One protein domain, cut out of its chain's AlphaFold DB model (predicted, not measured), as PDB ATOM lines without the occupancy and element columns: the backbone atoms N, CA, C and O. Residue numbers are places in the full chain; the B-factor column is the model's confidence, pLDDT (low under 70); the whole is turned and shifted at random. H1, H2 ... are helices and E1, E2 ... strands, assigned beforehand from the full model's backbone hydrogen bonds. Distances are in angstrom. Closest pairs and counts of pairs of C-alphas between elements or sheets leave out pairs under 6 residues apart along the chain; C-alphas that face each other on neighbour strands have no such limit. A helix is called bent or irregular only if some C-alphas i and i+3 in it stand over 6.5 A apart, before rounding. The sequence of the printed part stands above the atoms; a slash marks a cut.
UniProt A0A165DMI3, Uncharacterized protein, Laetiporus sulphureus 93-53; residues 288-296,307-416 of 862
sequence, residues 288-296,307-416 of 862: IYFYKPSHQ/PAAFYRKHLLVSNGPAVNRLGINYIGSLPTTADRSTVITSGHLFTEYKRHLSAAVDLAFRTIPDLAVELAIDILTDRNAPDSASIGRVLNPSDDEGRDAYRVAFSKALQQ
ATOM      1  N   ILE A 288       2.609   2.228  47.018       96.00
ATOM      2  CA  ILE A 288       4.035   1.948  46.827       96.00
ATOM      3  C   ILE A 288       4.826   2.778  47.825       96.00
ATOM      4  O   ILE A 288       4.703   4.000  47.847       96.00
ATOM      5  N   TYR A 289       5.648   2.115  48.630       94.38
ATOM      6  CA  TYR A 289       6.599   2.790  49.499       94.38
ATOM      7  C   TYR A 289       7.985   2.703  48.889       94.38
ATOM      8  O   TYR A 289       8.433   1.620  48.510       94.38
ATOM      9  N   PHE A 290       8.667   3.836  48.855       95.00
ATOM     10  CA  PHE A 290      10.101   3.901  48.631       95.00
ATOM     11  C   PHE A 290      10.777   4.076  49.977       95.00
ATOM     12  O   PHE A 290      10.276   4.799  50.837       95.00
ATOM     13  N   TYR A 291      11.912   3.430  50.177       92.06
ATOM     14  CA  TYR A 291      12.699   3.646  51.381       92.06
ATOM     15  C   TYR A 291      14.181   3.559  51.071       92.06
ATOM     16  O   TYR A 291      14.617   2.835  50.174       92.06
ATOM     17  N   LYS A 292      14.963   4.310  51.835       90.50
ATOM     18  CA  LYS A 292      16.419   4.276  51.759       90.50
ATOM     19  C   LYS A 292      16.938   3.348  52.860       90.50
ATOM     20  O   LYS A 292      16.601   3.580  54.023       90.50
ATOM     21  N   PRO A 293      17.710   2.295  52.532       83.81
ATOM     22  CA  PRO A 293      18.329   1.444  53.540       83.81
ATOM     23  C   PRO A 293      19.203   2.285  54.477       83.81
ATOM     24  O   PRO A 293      19.949   3.158  54.024       83.81
ATOM     25  N   SER A 294      19.123   2.029  55.780       74.62
ATOM     26  CA  SER A 294      19.940   2.716  56.781       74.62
ATOM     27  C   SER A 294      21.417   2.350  56.593       74.62
ATOM     28  O   SER A 294      21.904   1.369  57.143       74.62
ATOM     29  N   HIS A 295      22.161   3.148  55.822       63.38
ATOM     30  CA  HIS A 295      23.603   2.954  55.594       63.38
ATOM     31  C   HIS A 295      24.462   3.127  56.861       63.38
ATOM     32  O   HIS A 295      25.652   2.830  56.838       63.38
ATOM     33  N   GLN A 296      23.886   3.628  57.957       52.03
ATOM     34  CA  GLN A 296      24.630   4.083  59.133       52.03
ATOM     35  C   GLN A 296      25.254   2.969  59.984       52.03
ATOM     36  O   GLN A 296      26.016   3.275  60.894       52.03
ATOM     37  N   PRO A 307      22.519  -4.110  49.629       79.69
ATOM     38  CA  PRO A 307      21.612  -3.866  48.523       79.69
ATOM     39  C   PRO A 307      20.231  -3.550  49.082       79.69
ATOM     40  O   PRO A 307      19.794  -4.140  50.076       79.69
ATOM     41  N   ALA A 308      19.537  -2.610  48.449       87.69
ATOM     42  CA  ALA A 308      18.149  -2.380  48.783       87.69
ATOM     43  C   ALA A 308      17.329  -3.664  48.579       87.69
ATOM     44  O   ALA A 308      17.705  -4.554  47.817       87.69
ATOM     45  N   ALA A 309      16.198  -3.762  49.272       87.88
ATOM     46  CA  ALA A 309      15.336  -4.934  49.204       87.88
ATOM     47  C   ALA A 309      14.011  -4.624  48.496       87.88
ATOM     48  O   ALA A 309      13.588  -3.473  48.365       87.88
ATOM     49  N   PHE A 310      13.358  -5.685  48.027       91.75
ATOM     50  CA  PHE A 310      12.002  -5.616  47.514       91.75
ATOM     51  C   PHE A 310      11.050  -6.328  48.472       91.75
ATOM     52  O   PHE A 310      11.195  -7.516  48.777       91.75
ATOM     53  N   TYR A 311      10.031  -5.597  48.896       89.75
ATOM     54  CA  TYR A 311       8.947  -6.079  49.721       89.75
ATOM     55  C   TYR A 311       7.651  -6.137  48.924       89.75
ATOM     56  O   TYR A 311       7.312  -5.241  48.149       89.75
ATOM     57  N   ARG A 312       6.874  -7.189  49.169       90.75
ATOM     58  CA  ARG A 312       5.479  -7.284  48.750       90.75
ATOM     59  C   ARG A 312       4.604  -7.313  49.995       90.75
ATOM     60  O   ARG A 312       4.471  -8.356  50.638       90.75
ATOM     61  N   LYS A 313       3.948  -6.194  50.304       85.31
ATOM     62  CA  LYS A 313       3.184  -5.982  51.543       85.31
ATOM     63  C   LYS A 313       4.079  -6.096  52.781       85.31
ATOM     64  O   LYS A 313       4.609  -5.100  53.238       85.31
ATOM     65  N   HIS A 314       4.226  -7.311  53.301       76.19
ATOM     66  CA  HIS A 314       5.023  -7.646  54.484       76.19
ATOM     67  C   HIS A 314       5.998  -8.795  54.248       76.19
ATOM     68  O   HIS A 314       6.607  -9.315  55.177       76.19
ATOM     69  N   LEU A 315       6.090  -9.236  53.000       78.38
ATOM     70  CA  LEU A 315       6.942 -10.326  52.586       78.38
ATOM     71  C   LEU A 315       8.193  -9.751  51.946       78.38
ATOM     72  O   LEU A 315       8.090  -9.048  50.940       78.38
ATOM     73  N   LEU A 316       9.352 -10.082  52.509       83.69
ATOM     74  CA  LEU A 316      10.619  -9.898  51.818       83.69
ATOM     75  C   LEU A 316      10.688 -10.908  50.673       83.69
ATOM     76  O   LEU A 316      10.561 -12.109  50.908       83.69
ATOM     77  N   VAL A 317      10.887 -10.435  49.445       87.75
ATOM     78  CA  VAL A 317      11.009 -11.313  48.279       87.75
ATOM     79  C   VAL A 317      12.458 -11.287  47.810       87.75
ATOM     80  O   VAL A 317      12.881 -10.331  47.164       87.75
ATOM     81  N   SER A 318      13.219 -12.333  48.146       83.25
ATOM     82  CA  SER A 318      14.658 -12.434  47.853       83.25
ATOM     83  C   SER A 318      14.985 -12.215  46.372       83.25
ATOM     84  O   SER A 318      15.944 -11.527  46.045       83.25
ATOM     85  N   ASN A 319      14.155 -12.759  45.480       89.19
ATOM     86  CA  ASN A 319      14.259 -12.617  44.031       89.19
ATOM     87  C   ASN A 319      13.103 -11.744  43.508       89.19
ATOM     88  O   ASN A 319      12.249 -12.188  42.729       89.19
ATOM     89  N   GLY A 320      13.011 -10.520  44.026       91.25
ATOM     90  CA  GLY A 320      12.069  -9.504  43.555       91.25
ATOM     91  C   GLY A 320      12.529  -8.788  42.274       91.25
ATOM     92  O   GLY A 320      13.594  -9.087  41.732       91.25
ATOM     93  N   PRO A 321      11.731  -7.825  41.771       93.62
ATOM     94  CA  PRO A 321      12.194  -6.827  40.812       93.62
ATOM     95  C   PRO A 321      13.524  -6.218  41.253       93.62
ATOM     96  O   PRO A 321      13.721  -5.963  42.440       93.62
ATOM     97  N   ALA A 322      14.416  -5.969  40.294       91.50
ATOM     98  CA  ALA A 322      15.704  -5.359  40.588       91.50
ATOM     99  C   ALA A 322      15.504  -3.989  41.252       91.50
ATOM    100  O   ALA A 322      14.835  -3.111  40.708       91.50
ATOM    101  N   VAL A 323      16.111  -3.832  42.418       91.31
ATOM    102  CA  VAL A 323      16.210  -2.583  43.171       91.31
ATOM    103  C   VAL A 323      17.686  -2.202  43.244       91.31
ATOM    104  O   VAL A 323      18.552  -3.077  43.203       91.31
ATOM    105  N   ASN A 324      17.984  -0.906  43.280       91.06
ATOM    106  CA  ASN A 324      19.357  -0.410  43.310       91.06
ATOM    107  C   ASN A 324      19.683   0.154  44.704       91.06
ATOM    108  O   ASN A 324      19.953  -0.604  45.637       91.06
ATOM    109  N   ARG A 325      19.626   1.475  44.866       91.62
ATOM    110  CA  ARG A 325      19.861   2.184  46.128       91.62
ATOM    111  C   ARG A 325      18.591   2.323  46.954       91.62
ATOM    112  O   ARG A 325      18.666   2.306  48.180       91.62
ATOM    113  N   LEU A 326      17.446   2.484  46.299       93.94
ATOM    114  CA  LEU A 326      16.143   2.582  46.945       93.94
ATOM    115  C   LEU A 326      15.446   1.229  46.965       93.94
ATOM    116  O   LEU A 326      15.361   0.531  45.955       93.94
ATOM    117  N   GLY A 327      14.921   0.877  48.133       92.88
ATOM    118  CA  GLY A 327      14.061  -0.280  48.295       92.88
ATOM    119  C   GLY A 327      12.613   0.069  47.992       92.88
ATOM    120  O   GLY A 327      12.205   1.231  48.063       92.88
ATOM    121  N   ILE A 328      11.834  -0.954  47.648       94.25
ATOM    122  CA  ILE A 328      10.425  -0.807  47.273       94.25
ATOM    123  C   ILE A 328       9.590  -1.732  48.150       94.25
ATOM    124  O   ILE A 328       9.875  -2.923  48.216       94.25
ATOM    125  N   ASN A 329       8.529  -1.215  48.772       92.75
ATOM    126  CA  ASN A 329       7.444  -2.038  49.305       92.75
ATOM    127  C   ASN A 329       6.168  -1.833  48.489       92.75
ATOM    128  O   ASN A 329       5.543  -0.774  48.528       92.75
ATOM    129  N   TYR A 330       5.783  -2.867  47.747       94.81
ATOM    130  CA  TYR A 330       4.608  -2.867  46.893       94.81
ATOM    131  C   TYR A 330       3.400  -3.490  47.605       94.81
ATOM    132  O   TYR A 330       3.332  -4.708  47.816       94.81
ATOM    133  N   ILE A 331       2.399  -2.667  47.923       92.00
ATOM    134  CA  ILE A 331       1.119  -3.099  48.490       92.00
ATOM    135  C   ILE A 331       0.095  -3.246  47.364       92.00
ATOM    136  O   ILE A 331      -0.797  -2.421  47.177       92.00
ATOM    137  N   GLY A 332       0.226  -4.336  46.610       92.94
ATOM    138  CA  GLY A 332      -0.686  -4.683  45.524       92.94
ATOM    139  C   GLY A 332      -0.715  -6.173  45.198       92.94
ATOM    140  O   GLY A 332      -0.088  -7.012  45.861       92.94
ATOM    141  N   SER A 333      -1.469  -6.512  44.155       93.88
ATOM    142  CA  SER A 333      -1.493  -7.856  43.578       93.88
ATOM    143  C   SER A 333      -0.241  -8.072  42.732       93.88
ATOM    144  O   SER A 333      -0.039  -7.392  41.734       93.88
ATOM    145  N   LEU A 334       0.621  -8.996  43.156       95.19
ATOM    146  CA  LEU A 334       1.858  -9.340  42.456       95.19
ATOM    147  C   LEU A 334       2.201 -10.804  42.738       95.19
ATOM    148  O   LEU A 334       2.636 -11.102  43.843       95.19
ATOM    149  N   PRO A 335       1.946 -11.746  41.825       94.38
ATOM    150  CA  PRO A 335       2.094 -13.163  42.123       94.38
ATOM    151  C   PRO A 335       3.540 -13.498  42.511       94.38
ATOM    152  O   PRO A 335       4.497 -12.979  41.943       94.38
ATOM    153  N   THR A 336       3.685 -14.371  43.503       92.38
ATOM    154  CA  THR A 336       4.974 -14.899  43.964       92.38
ATOM    155  C   THR A 336       4.955 -16.415  43.841       92.38
ATOM    156  O   THR A 336       3.883 -17.023  43.842       92.38
ATOM    157  N   THR A 337       6.129 -17.028  43.756       89.69
ATOM    158  CA  THR A 337       6.291 -18.485  43.819       89.69
ATOM    159  C   THR A 337       5.737 -19.060  45.132       89.69
ATOM    160  O   THR A 337       5.487 -18.333  46.097       89.69
ATOM    161  N   ALA A 338       5.503 -20.377  45.176       78.81
ATOM    162  CA  ALA A 338       4.890 -21.050  46.329       78.81
ATOM    163  C   ALA A 338       5.727 -20.942  47.619       78.81
ATOM    164  O   ALA A 338       5.177 -20.893  48.717       78.81
ATOM    165  N   ASP A 339       7.049 -20.866  47.478       73.88
ATOM    166  CA  ASP A 339       8.013 -20.609  48.553       73.88
ATOM    167  C   ASP A 339       8.125 -19.120  48.922       73.88
ATOM    168  O   ASP A 339       8.878 -18.776  49.827       73.88
ATOM    169  N   ARG A 340       7.375 -18.241  48.237       80.62
ATOM    170  CA  ARG A 340       7.307 -16.791  48.465       80.62
ATOM    171  C   ARG A 340       8.629 -16.045  48.231       80.62
ATOM    172  O   ARG A 340       8.701 -14.851  48.506       80.62
ATOM    173  N   SER A 341       9.644 -16.713  47.687       81.31
ATOM    174  CA  SER A 341      10.989 -16.156  47.513       81.31
ATOM    175  C   SER A 341      11.145 -15.323  46.243       81.31
ATOM    176  O   SER A 341      12.034 -14.479  46.180       81.31
ATOM    177  N   THR A 342      10.304 -15.551  45.229       91.38
ATOM    178  CA  THR A 342      10.488 -15.003  43.880       91.38
ATOM    179  C   THR A 342       9.197 -14.376  43.360       91.38
ATOM    180  O   THR A 342       8.117 -14.957  43.496       91.38
ATOM    181  N   VAL A 343       9.289 -13.191  42.747       94.81
ATOM    182  CA  VAL A 343       8.158 -12.588  42.021       94.81
ATOM    183  C   VAL A 343       8.008 -13.274  40.666       94.81
ATOM    184  O   VAL A 343       8.971 -13.403  39.915       94.81
ATOM    185  N   ILE A 344       6.788 -13.687  40.325       95.56
ATOM    186  CA  ILE A 344       6.490 -14.227  38.997       95.56
ATOM    187  C   ILE A 344       6.426 -13.046  38.024       95.56
ATOM    188  O   ILE A 344       5.481 -12.257  38.039       95.56
ATOM    189  N   THR A 345       7.466 -12.913  37.200       95.25
ATOM    190  CA  THR A 345       7.624 -11.805  36.245       95.25
ATOM    191  C   THR A 345       6.851 -12.014  34.941       95.25
ATOM    192  O   THR A 345       6.670 -11.072  34.167       95.25
ATOM    193  N   SER A 346       6.352 -13.228  34.692       93.19
ATOM    194  CA  SER A 346       5.483 -13.536  33.559       93.19
ATOM    195  C   SER A 346       4.019 -13.207  33.877       93.19
ATOM    196  O   SER A 346       3.459 -13.637  34.883       93.19
ATOM    197  N   GLY A 347       3.371 -12.448  32.991       93.56
ATOM    198  CA  GLY A 347       1.924 -12.215  33.029       93.56
ATOM    199  C   GLY A 347       1.492 -10.765  33.260       93.56
ATOM    200  O   GLY A 347       2.295  -9.850  33.439       93.56
ATOM    201  N   HIS A 348       0.173 -10.560  33.227       96.06
ATOM    202  CA  HIS A 348      -0.442  -9.231  33.239       96.06
ATOM    203  C   HIS A 348      -0.230  -8.472  34.556       96.06
ATOM    204  O   HIS A 348       0.035  -7.276  34.512       96.06
ATOM    205  N   LEU A 349      -0.260  -9.154  35.710       95.06
ATOM    206  CA  LEU A 349      -0.064  -8.521  37.024       95.06
ATOM    207  C   LEU A 349       1.334  -7.905  37.176       95.06
ATOM    208  O   LEU A 349       1.485  -6.864  37.811       95.06
ATOM    209  N   PHE A 350       2.362  -8.501  36.562       96.50
ATOM    210  CA  PHE A 350       3.709  -7.926  36.563       96.50
ATOM    211  C   PHE A 350       3.807  -6.693  35.655       96.50
ATOM    212  O   PHE A 350       4.424  -5.689  36.011       96.50
ATOM    213  N   THR A 351       3.154  -6.729  34.491       95.75
ATOM    214  CA  THR A 351       3.010  -5.550  33.623       95.75
ATOM    215  C   THR A 351       2.247  -4.429  34.328       95.75
ATOM    216  O   THR A 351       2.626  -3.264  34.220       95.75
ATOM    217  N   GLU A 352       1.219  -4.775  35.102       95.75
ATOM    218  CA  GLU A 352       0.457  -3.820  35.898       95.75
ATOM    219  C   GLU A 352       1.300  -3.208  37.022       95.75
ATOM    220  O   GLU A 352       1.290  -1.989  37.184       95.75
ATOM    221  N   TYR A 353       2.098  -4.018  37.727       96.62
ATOM    222  CA  TYR A 353       3.095  -3.540  38.689       96.62
ATOM    223  C   TYR A 353       4.031  -2.503  38.059       96.62
ATOM    224  O   TYR A 353       4.187  -1.418  38.611       96.62
ATOM    225  N   LYS A 354       4.597  -2.785  36.875       96.94
ATOM    226  CA  LYS A 354       5.468  -1.829  36.168       96.94
ATOM    227  C   LYS A 354       4.735  -0.523  35.857       96.94
ATOM    228  O   LYS A 354       5.262   0.558  36.095       96.94
ATOM    229  N   ARG A 355       3.496  -0.606  35.369       96.25
ATOM    230  CA  ARG A 355       2.674   0.579  35.082       96.25
ATOM    231  C   ARG A 355       2.435   1.423  36.339       96.25
ATOM    232  O   ARG A 355       2.613   2.638  36.291       96.25
ATOM    233  N   HIS A 356       2.063   0.789  37.450       96.62
ATOM    234  CA  HIS A 356       1.831   1.473  38.727       96.62
ATOM    235  C   HIS A 356       3.117   2.057  39.310       96.62
ATOM    236  O   HIS A 356       3.096   3.184  39.791       96.62
ATOM    237  N   LEU A 357       4.241   1.343  39.204       97.19
ATOM    238  CA  LEU A 357       5.547   1.849  39.617       97.19
ATOM    239  C   LEU A 357       5.941   3.085  38.801       97.19
ATOM    240  O   LEU A 357       6.299   4.097  39.389       97.19
ATOM    241  N   SER A 358       5.807   3.048  37.470       96.94
ATOM    242  CA  SER A 358       6.076   4.213  36.616       96.94
ATOM    243  C   SER A 358       5.231   5.420  37.020       96.94
ATOM    244  O   SER A 358       5.756   6.525  37.121       96.94
ATOM    245  N   ALA A 359       3.933   5.216  37.262       96.38
ATOM    246  CA  ALA A 359       3.026   6.289  37.661       96.38
ATOM    247  C   ALA A 359       3.354   6.847  39.056       96.38
ATOM    248  O   ALA A 359       3.272   8.054  39.264       96.38
ATOM    249  N   ALA A 360       3.742   5.987  40.001       97.00
ATOM    250  CA  ALA A 360       4.139   6.402  41.342       97.00
ATOM    251  C   ALA A 360       5.455   7.192  41.336       97.00
ATOM    252  O   ALA A 360       5.570   8.191  42.039       97.00
ATOM    253  N   VAL A 361       6.427   6.773  40.521       97.62
ATOM    254  CA  VAL A 361       7.715   7.464  40.357       97.62
ATOM    255  C   VAL A 361       7.513   8.828  39.693       97.62
ATOM    256  O   VAL A 361       8.040   9.817  40.192       97.62
ATOM    257  N   ASP A 362       6.716   8.918  38.623       97.25
ATOM    258  CA  ASP A 362       6.381  10.203  37.986       97.25
ATOM    259  C   ASP A 362       5.654  11.152  38.958       97.25
ATOM    260  O   ASP A 362       6.032  12.317  39.090       97.25
ATOM    261  N   LEU A 363       4.693  10.639  39.737       96.69
ATOM    262  CA  LEU A 363       4.024  11.421  40.779       96.69
ATOM    263  C   LEU A 363       5.008  11.903  41.858       96.69
ATOM    264  O   LEU A 363       4.935  13.059  42.276       96.69
ATOM    265  N   ALA A 364       5.942  11.050  42.286       97.50
ATOM    266  CA  ALA A 364       6.973  11.401  43.257       97.50
ATOM    267  C   ALA A 364       7.883  12.530  42.753       97.50
ATOM    268  O   ALA A 364       8.124  13.477  43.500       97.50
ATOM    269  N   PHE A 365       8.319  12.482  41.487       97.81
ATOM    270  CA  PHE A 365       9.097  13.567  40.876       97.81
ATOM    271  C   PHE A 365       8.372  14.912  40.955       97.81
ATOM    272  O   PHE A 365       9.003  15.927  41.236       97.81
ATOM    273  N   ARG A 366       7.052  14.918  40.741       96.19
ATOM    274  CA  ARG A 366       6.234  16.139  40.725       96.19
ATOM    275  C   ARG A 366       5.899  16.675  42.116       96.19
ATOM    276  O   ARG A 366       5.736  17.880  42.267       96.19
ATOM    277  N   THR A 367       5.745  15.799  43.109       96.81
ATOM    278  CA  THR A 367       5.105  16.161  44.389       96.81
ATOM    279  C   THR A 367       5.998  16.024  45.618       96.81
ATOM    280  O   THR A 367       5.694  16.633  46.641       96.81
ATOM    281  N   ILE A 368       7.104  15.273  45.549       97.75
ATOM    282  CA  ILE A 368       7.967  14.988  46.706       97.75
ATOM    283  C   ILE A 368       9.437  15.272  46.343       97.75
ATOM    284  O   ILE A 368      10.156  14.353  45.944       97.75
ATOM    285  N   PRO A 369       9.916  16.526  46.489       97.38
ATOM    286  CA  PRO A 369      11.247  16.938  46.033       97.38
ATOM    287  C   PRO A 369      12.408  16.102  46.588       97.38
ATOM    288  O   PRO A 369      13.334  15.778  45.847       97.38
ATOM    289  N   ASP A 370      12.356  15.719  47.866       96.88
ATOM    290  CA  ASP A 370      13.435  14.951  48.500       96.88
ATOM    291  C   ASP A 370      13.527  13.528  47.933       96.88
ATOM    292  O   ASP A 370      14.609  13.063  47.569       96.88
ATOM    293  N   LEU A 371      12.379  12.858  47.766       97.31
ATOM    294  CA  LEU A 371      12.311  11.550  47.115       97.31
ATOM    295  C   LEU A 371      12.712  11.646  45.636       97.31
ATOM    296  O   LEU A 371      13.396  10.759  45.138       97.31
ATOM    297  N   ALA A 372      12.316  12.710  44.933       98.00
ATOM    298  CA  ALA A 372      12.650  12.920  43.527       98.00
ATOM    299  C   ALA A 372      14.168  12.934  43.289       98.00
ATOM    300  O   ALA A 372      14.654  12.332  42.329       98.00
ATOM    301  N   VAL A 373      14.930  13.579  44.181       97.81
ATOM    302  CA  VAL A 373      16.399  13.584  44.123       97.81
ATOM    303  C   VAL A 373      16.954  12.175  44.344       97.81
ATOM    304  O   VAL A 373      17.784  11.726  43.557       97.81
ATOM    305  N   GLU A 374      16.480  11.448  45.359       96.94
ATOM    306  CA  GLU A 374      16.937  10.074  45.622       96.94
ATOM    307  C   GLU A 374      16.586   9.114  44.470       96.94
ATOM    308  O   GLU A 374      17.420   8.297  44.083       96.94
ATOM    309  N   LEU A 375      15.402   9.251  43.863       97.75
ATOM    310  CA  LEU A 375      14.997   8.499  42.670       97.75
ATOM    311  C   LEU A 375      15.894   8.825  41.473       97.75
ATOM    312  O   LEU A 375      16.339   7.916  40.779       97.75
ATOM    313  N   ALA A 376      16.204  10.100  41.230       97.88
ATOM    314  CA  ALA A 376      17.118  10.488  40.160       97.88
ATOM    315  C   ALA A 376      18.522   9.900  40.370       97.88
ATOM    316  O   ALA A 376      19.133   9.415  39.419       97.88
ATOM    317  N   ILE A 377      19.021   9.877  41.607       96.31
ATOM    318  CA  ILE A 377      20.296   9.237  41.949       96.31
ATOM    319  C   ILE A 377      20.234   7.720  41.716       96.31
ATOM    320  O   ILE A 377      21.172   7.147  41.156       96.31
ATOM    321  N   ASP A 378      19.147   7.066  42.129       95.75
ATOM    322  CA  ASP A 378      18.919   5.634  41.912       95.75
ATOM    323  C   ASP A 378      18.950   5.282  40.417       95.75
ATOM    324  O   ASP A 378      19.666   4.362  40.020       95.75
ATOM    325  N   ILE A 379      18.284   6.089  39.582       96.94
ATOM    326  CA  ILE A 379      18.255   5.955  38.118       96.94
ATOM    327  C   ILE A 379      19.639   6.210  37.504       96.94
ATOM    328  O   ILE A 379      20.095   5.429  36.673       96.94
ATOM    329  N   LEU A 380      20.337   7.278  37.909       95.81
ATOM    330  CA  LEU A 380      21.673   7.618  37.394       95.81
ATOM    331  C   LEU A 380      22.731   6.567  37.732       95.81
ATOM    332  O   LEU A 380      23.719   6.426  37.013       95.81
ATOM    333  N   THR A 381      22.535   5.841  38.830       94.00
ATOM    334  CA  THR A 381      23.448   4.789  39.287       94.00
ATOM    335  C   THR A 381      22.973   3.385  38.918       94.00
ATOM    336  O   THR A 381      23.598   2.415  39.347       94.00
ATOM    337  N   ASP A 382      21.910   3.259  38.116       93.38
ATOM    338  CA  ASP A 382      21.347   1.973  37.718       93.38
ATOM    339  C   ASP A 382      22.306   1.209  36.790       93.38
ATOM    340  O   ASP A 382      22.515   1.556  35.625       93.38
ATOM    341  N   ARG A 383      22.897   0.137  37.326       87.69
ATOM    342  CA  ARG A 383      23.783  -0.787  36.599       87.69
ATOM    343  C   ARG A 383      23.076  -2.071  36.166       87.69
ATOM    344  O   ARG A 383      23.732  -2.980  35.660       87.69
ATOM    345  N   ASN A 384      21.770  -2.186  36.398       78.75
ATOM    346  CA  ASN A 384      21.055  -3.435  36.179       78.75
ATOM    347  C   ASN A 384      20.947  -3.789  34.688       78.75
ATOM    348  O   ASN A 384      21.007  -2.926  33.805       78.75
ATOM    349  N   ALA A 385      20.748  -5.081  34.407       78.75
ATOM    350  CA  ALA A 385      20.625  -5.618  33.054       78.75
ATOM    351  C   ALA A 385      19.454  -4.985  32.263       78.75
ATOM    352  O   ALA A 385      18.478  -4.551  32.880       78.75
ATOM    353  N   PRO A 386      19.513  -4.960  30.912       79.81
ATOM    354  CA  PRO A 386      18.487  -4.396  30.030       79.81
ATOM    355  C   PRO A 386      17.039  -4.744  30.382       79.81
ATOM    356  O   PRO A 386      16.183  -3.860  30.378       79.81
ATOM    357  N   ASP A 387      16.813  -6.002  30.754       77.69
ATOM    358  CA  ASP A 387      15.488  -6.579  31.001       77.69
ATOM    359  C   ASP A 387      15.033  -6.475  32.464       77.69
ATOM    360  O   ASP A 387      13.988  -7.005  32.848       77.69
ATOM    361  N   SER A 388      15.815  -5.805  33.310       83.25
ATOM    362  CA  SER A 388      15.451  -5.613  34.709       83.25
ATOM    363  C   SER A 388      14.272  -4.647  34.850       83.25
ATOM    364  O   SER A 388      14.165  -3.636  34.157       83.25
ATOM    365  N   ALA A 389      13.367  -4.947  35.781       89.38
ATOM    366  CA  ALA A 389      12.254  -4.069  36.140       89.38
ATOM    367  C   ALA A 389      12.678  -2.987  37.154       89.38
ATOM    368  O   ALA A 389      11.944  -2.720  38.105       89.38
ATOM    369  N   SER A 390      13.870  -2.409  36.966       93.44
ATOM    370  CA  SER A 390      14.386  -1.320  37.798       93.44
ATOM    371  C   SER A 390      13.570  -0.040  37.607       93.44
ATOM    372  O   SER A 390      12.894   0.146  36.588       93.44
ATOM    373  N   ILE A 391      13.659   0.875  38.574       95.31
ATOM    374  CA  ILE A 391      12.955   2.166  38.546       95.31
ATOM    375  C   ILE A 391      13.254   2.922  37.241       95.31
ATOM    376  O   ILE A 391      12.328   3.337  36.545       95.31
ATOM    377  N   GLY A 392      14.533   3.026  36.859       94.25
ATOM    378  CA  GLY A 392      14.969   3.730  35.646       94.25
ATOM    379  C   GLY A 392      14.545   3.075  34.333       94.25
ATOM    380  O   GLY A 392      14.492   3.741  33.307       94.25
ATOM    381  N   ARG A 393      14.204   1.787  34.329       94.62
ATOM    382  CA  ARG A 393      13.752   1.084  33.115       94.62
ATOM    383  C   ARG A 393      12.241   1.039  32.984       94.62
ATOM    384  O   ARG A 393      11.718   0.906  31.879       94.62
ATOM    385  N   VAL A 394      11.547   1.131  34.112       95.56
ATOM    386  CA  VAL A 394      10.088   1.128  34.177       95.56
ATOM    387  C   VAL A 394       9.514   2.532  33.989       95.56
ATOM    388  O   VAL A 394       8.427   2.662  33.428       95.56
ATOM    389  N   LEU A 395      10.231   3.571  34.426       96.50
ATOM    390  CA  LEU A 395       9.770   4.951  34.346       96.50
ATOM    391  C   LEU A 395       9.540   5.405  32.897       96.50
ATOM    392  O   LEU A 395      10.448   5.444  32.068       96.50
ATOM    393  N   ASN A 396       8.311   5.824  32.627       96.50
ATOM    394  CA  ASN A 396       7.893   6.460  31.391       96.50
ATOM    395  C   ASN A 396       7.074   7.719  31.741       96.50
ATOM    396  O   ASN A 396       5.881   7.574  32.018       96.50
ATOM    397  N   PRO A 397       7.700   8.917  31.760       95.44
ATOM    398  CA  PRO A 397       7.010  10.177  32.050       95.44
ATOM    399  C   PRO A 397       5.791  10.358  31.138       95.44
ATOM    400  O   PRO A 397       5.850   9.993  29.959       95.44
ATOM    401  N   SER A 398       4.679  10.858  31.685       87.56
ATOM    402  CA  SER A 398       3.419  10.984  30.936       87.56
ATOM    403  C   SER A 398       3.404  12.161  29.964       87.56
ATOM    404  O   SER A 398       2.774  12.063  28.913       87.56
ATOM    405  N   ASP A 399       4.078  13.253  30.320       91.38
ATOM    406  CA  ASP A 399       4.017  14.555  29.653       91.38
ATOM    407  C   ASP A 399       5.173  15.468  30.113       91.38
ATOM    408  O   ASP A 399       5.944  15.125  31.016       91.38
ATOM    409  N   ASP A 400       5.243  16.656  29.507       89.81
ATOM    410  CA  ASP A 400       6.220  17.703  29.817       89.81
ATOM    411  C   ASP A 400       5.796  18.613  30.992       89.81
ATOM    412  O   ASP A 400       6.539  19.529  31.348       89.81
ATOM    413  N   GLU A 401       4.633  18.410  31.632       92.56
ATOM    414  CA  GLU A 401       4.195  19.280  32.743       92.56
ATOM    415  C   GLU A 401       5.123  19.141  33.963       92.56
ATOM    416  O   GLU A 401       5.339  20.096  34.706       92.56
ATOM    417  N   GLY A 402       5.736  17.965  34.143       92.62
ATOM    418  CA  GLY A 402       6.718  17.699  35.199       92.62
ATOM    419  C   GLY A 402       8.131  18.225  34.917       92.62
ATOM    420  O   GLY A 402       9.021  18.026  35.750       92.62
ATOM    421  N   ARG A 403       8.369  18.877  33.771       96.25
ATOM    422  CA  ARG A 403       9.710  19.209  33.257       96.25
ATOM    423  C   ARG A 403      10.649  19.822  34.284       96.25
ATOM    424  O   ARG A 403      11.787  19.374  34.432       96.25
ATOM    425  N   ASP A 404      10.196  20.870  34.961       96.88
ATOM    426  CA  ASP A 404      11.061  21.647  35.846       96.88
ATOM    427  C   ASP A 404      11.381  20.860  37.129       96.88
ATOM    428  O   ASP A 404      12.515  20.900  37.605       96.88
ATOM    429  N   ALA A 405      10.437  20.049  37.624       97.12
ATOM    430  CA  ALA A 405      10.652  19.167  38.769       97.12
ATOM    431  C   ALA A 405      11.681  18.067  38.454       97.12
ATOM    432  O   ALA A 405      12.632  17.864  39.215       97.12
ATOM    433  N   TYR A 406      11.563  17.432  37.281       98.06
ATOM    434  CA  TYR A 406      12.569  16.493  36.779       98.06
ATOM    435  C   TYR A 406      13.938  17.160  36.621       98.06
ATOM    436  O   TYR A 406      14.941  16.610  37.078       98.06
ATOM    437  N   ARG A 407      13.997  18.354  36.014       97.19
ATOM    438  CA  ARG A 407      15.252  19.095  35.822       97.19
ATOM    439  C   ARG A 407      15.941  19.363  37.154       97.19
ATOM    440  O   ARG A 407      17.111  19.028  37.296       97.19
ATOM    441  N   VAL A 408      15.222  19.906  38.137       97.44
ATOM    442  CA  VAL A 408      15.774  20.205  39.467       97.44
ATOM    443  C   VAL A 408      16.277  18.937  40.160       97.44
ATOM    444  O   VAL A 408      17.395  18.932  40.682       97.44
ATOM    445  N   ALA A 409      15.490  17.858  40.143       97.88
ATOM    446  CA  ALA A 409      15.858  16.597  40.778       97.88
ATOM    447  C   ALA A 409      17.121  15.981  40.153       97.88
ATOM    448  O   ALA A 409      18.072  15.662  40.868       97.88
ATOM    449  N   PHE A 410      17.174  15.884  38.821       97.69
ATOM    450  CA  PHE A 410      18.331  15.338  38.111       97.69
ATOM    451  C   PHE A 410      19.558  16.252  38.182       97.69
ATOM    452  O   PHE A 410      20.659  15.735  38.328       97.69
ATOM    453  N   SER A 411      19.416  17.581  38.157       95.94
ATOM    454  CA  SER A 411      20.548  18.497  38.369       95.94
ATOM    455  C   SER A 411      21.195  18.284  39.740       95.94
ATOM    456  O   SER A 411      22.413  18.122  39.816       95.94
ATOM    457  N   LYS A 412      20.393  18.207  40.813       96.12
ATOM    458  CA  LYS A 412      20.892  17.911  42.166       96.12
ATOM    459  C   LYS A 412      21.527  16.523  42.244       96.12
ATOM    460  O   LYS A 412      22.603  16.364  42.815       96.12
ATOM    461  N   ALA A 413      20.890  15.519  41.646       96.44
ATOM    462  CA  ALA A 413      21.406  14.155  41.620       96.44
ATOM    463  C   ALA A 413      22.749  14.053  40.878       96.44
ATOM    464  O   ALA A 413      23.684  13.428  41.376       96.44
ATOM    465  N   LEU A 414      22.878  14.713  39.724       95.31
ATOM    466  CA  LEU A 414      24.116  14.778  38.949       95.31
ATOM    467  C   LEU A 414      25.238  15.454  39.741       95.31
ATOM    468  O   LEU A 414      26.347  14.929  39.761       95.31
ATOM    469  N   GLN A 415      24.952  16.556  40.442       93.94
ATOM    470  CA  GLN A 415      25.922  17.209  41.332       93.94
ATOM    471  C   GLN A 415      26.415  16.255  42.430       93.94
ATOM    472  O   GLN A 415      27.617  16.161  42.664       93.94
ATOM    473  N   GLN A 416      25.517  15.491  43.059       93.56
ATOM    474  CA  GLN A 416      25.890  14.526  44.100       93.56
ATOM    475  C   GLN A 416      26.698  13.339  43.559       93.56
ATOM    476  O   GLN A 416      27.640  12.886  44.207       93.56
TER     477      GLN A 416
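Overview. This is residues 288 to 296 and 307 to 416 of the 862 residues of an uncharacterized protein of Laetiporus sulphureus 93-53 (UniProt A0A165DMI3). A long helix, H1, packs with its residues 353 to 364 over one face of a small sheet of three short strands, mainly at E1; near its last residues H2 and H4 pack crosswise on it and on each other, and the short H3 packs on H1 and H2. The loop of residues 332 to 347 makes the end of the domain far from H4. The printed part has 119 residues, with three named strands and then four named helices in the order E1 E2 E3 H1 H2 H3 H4, and its class is mostly helix. The sheet is mixed, in the order E1 E3 E2. The whole is compact, with a radius of gyration of the C-alphas of 14.2 A and spans of 44 by 36 by 25 A.

Arrangement. E1, residues 288 to 291, is the antiparallel neighbour of E3, residues 327 to 331, with N 289 and O 329 2.9 A apart, within hydrogen-bond range. E2, residues 310 to 312, is parallel to E3, with N 311 and O 328 within hydrogen-bond range at 2.8 A. Residues 311 to 312 of E2 also pair, antiparallel, with residues 315 to 316. H1, residues 348 to 367, is on the sheet, and the two form two layers, a helix on one face of a sheet; the closest C-alphas of E1 and H1 are those of Ile 288 and Ala 360, 7.1 A apart. H2, residues 369 to 380, only grazes the sheet, with its residues 371 to 378. With its residues 361 to 366 alone, H1 touches H2 at a steep tilt of 54 degrees, opposite ways, the closest C-alphas being those of Phe 365 and Ala 372, 4.5 A apart. H3, residues 391 to 394, touches H1, closest at the C-alphas of Ser 358 and Val 394, 5.6 A, and H2, closest at those of Ile 379 and Gly 392, 4.7 A. H4, residues 400 to 416, touches H2, closest at the C-alphas of Val 373 and Ala 409, 4.5 A; their lines stand only just about perpendicular, at 70.1 degrees. H4 touches residues 365 to 366 of H1 alone, about perpendicular at 80 degrees, closest at the C-alphas of Arg 366 and Ala 405, 5.7 A. The helix packing is mostly crossed, and H4 is apart from E1, E2 and E3. In H1 and H2 every O i to N i+4 pair is within hydrogen-bond range, in H4 11 of 13; H3 is too short for such a pair.

Along the chain. E1 begins at C-alpha 288, (4.035, 1.948, 46.827); E3 is 13.2 A long. H1 begins at C-alpha 348, (-0.442, -9.231, 33.239), and is 28.3 A long, H2 16.4 A. H4, 24.5 A, ends at C-alpha 416, (25.890, 14.526, 44.100); it is irregular, with C-alphas 401 and 404 7.9 A apart, and has a kink of 31 degrees near residue 407.

Size, cuts and confidence. The C-alphas farthest apart are those of Ala 338 and Asp 404, 44.4 A. Residues 297 to 306 are not printed, and C-alphas 296 and 307 are 13.6 A apart across the cut. The links E2 to E3 and E3 to H1 are long. The mean pLDDT of the printed part is 91.8; residues 295 to 296 are under 70.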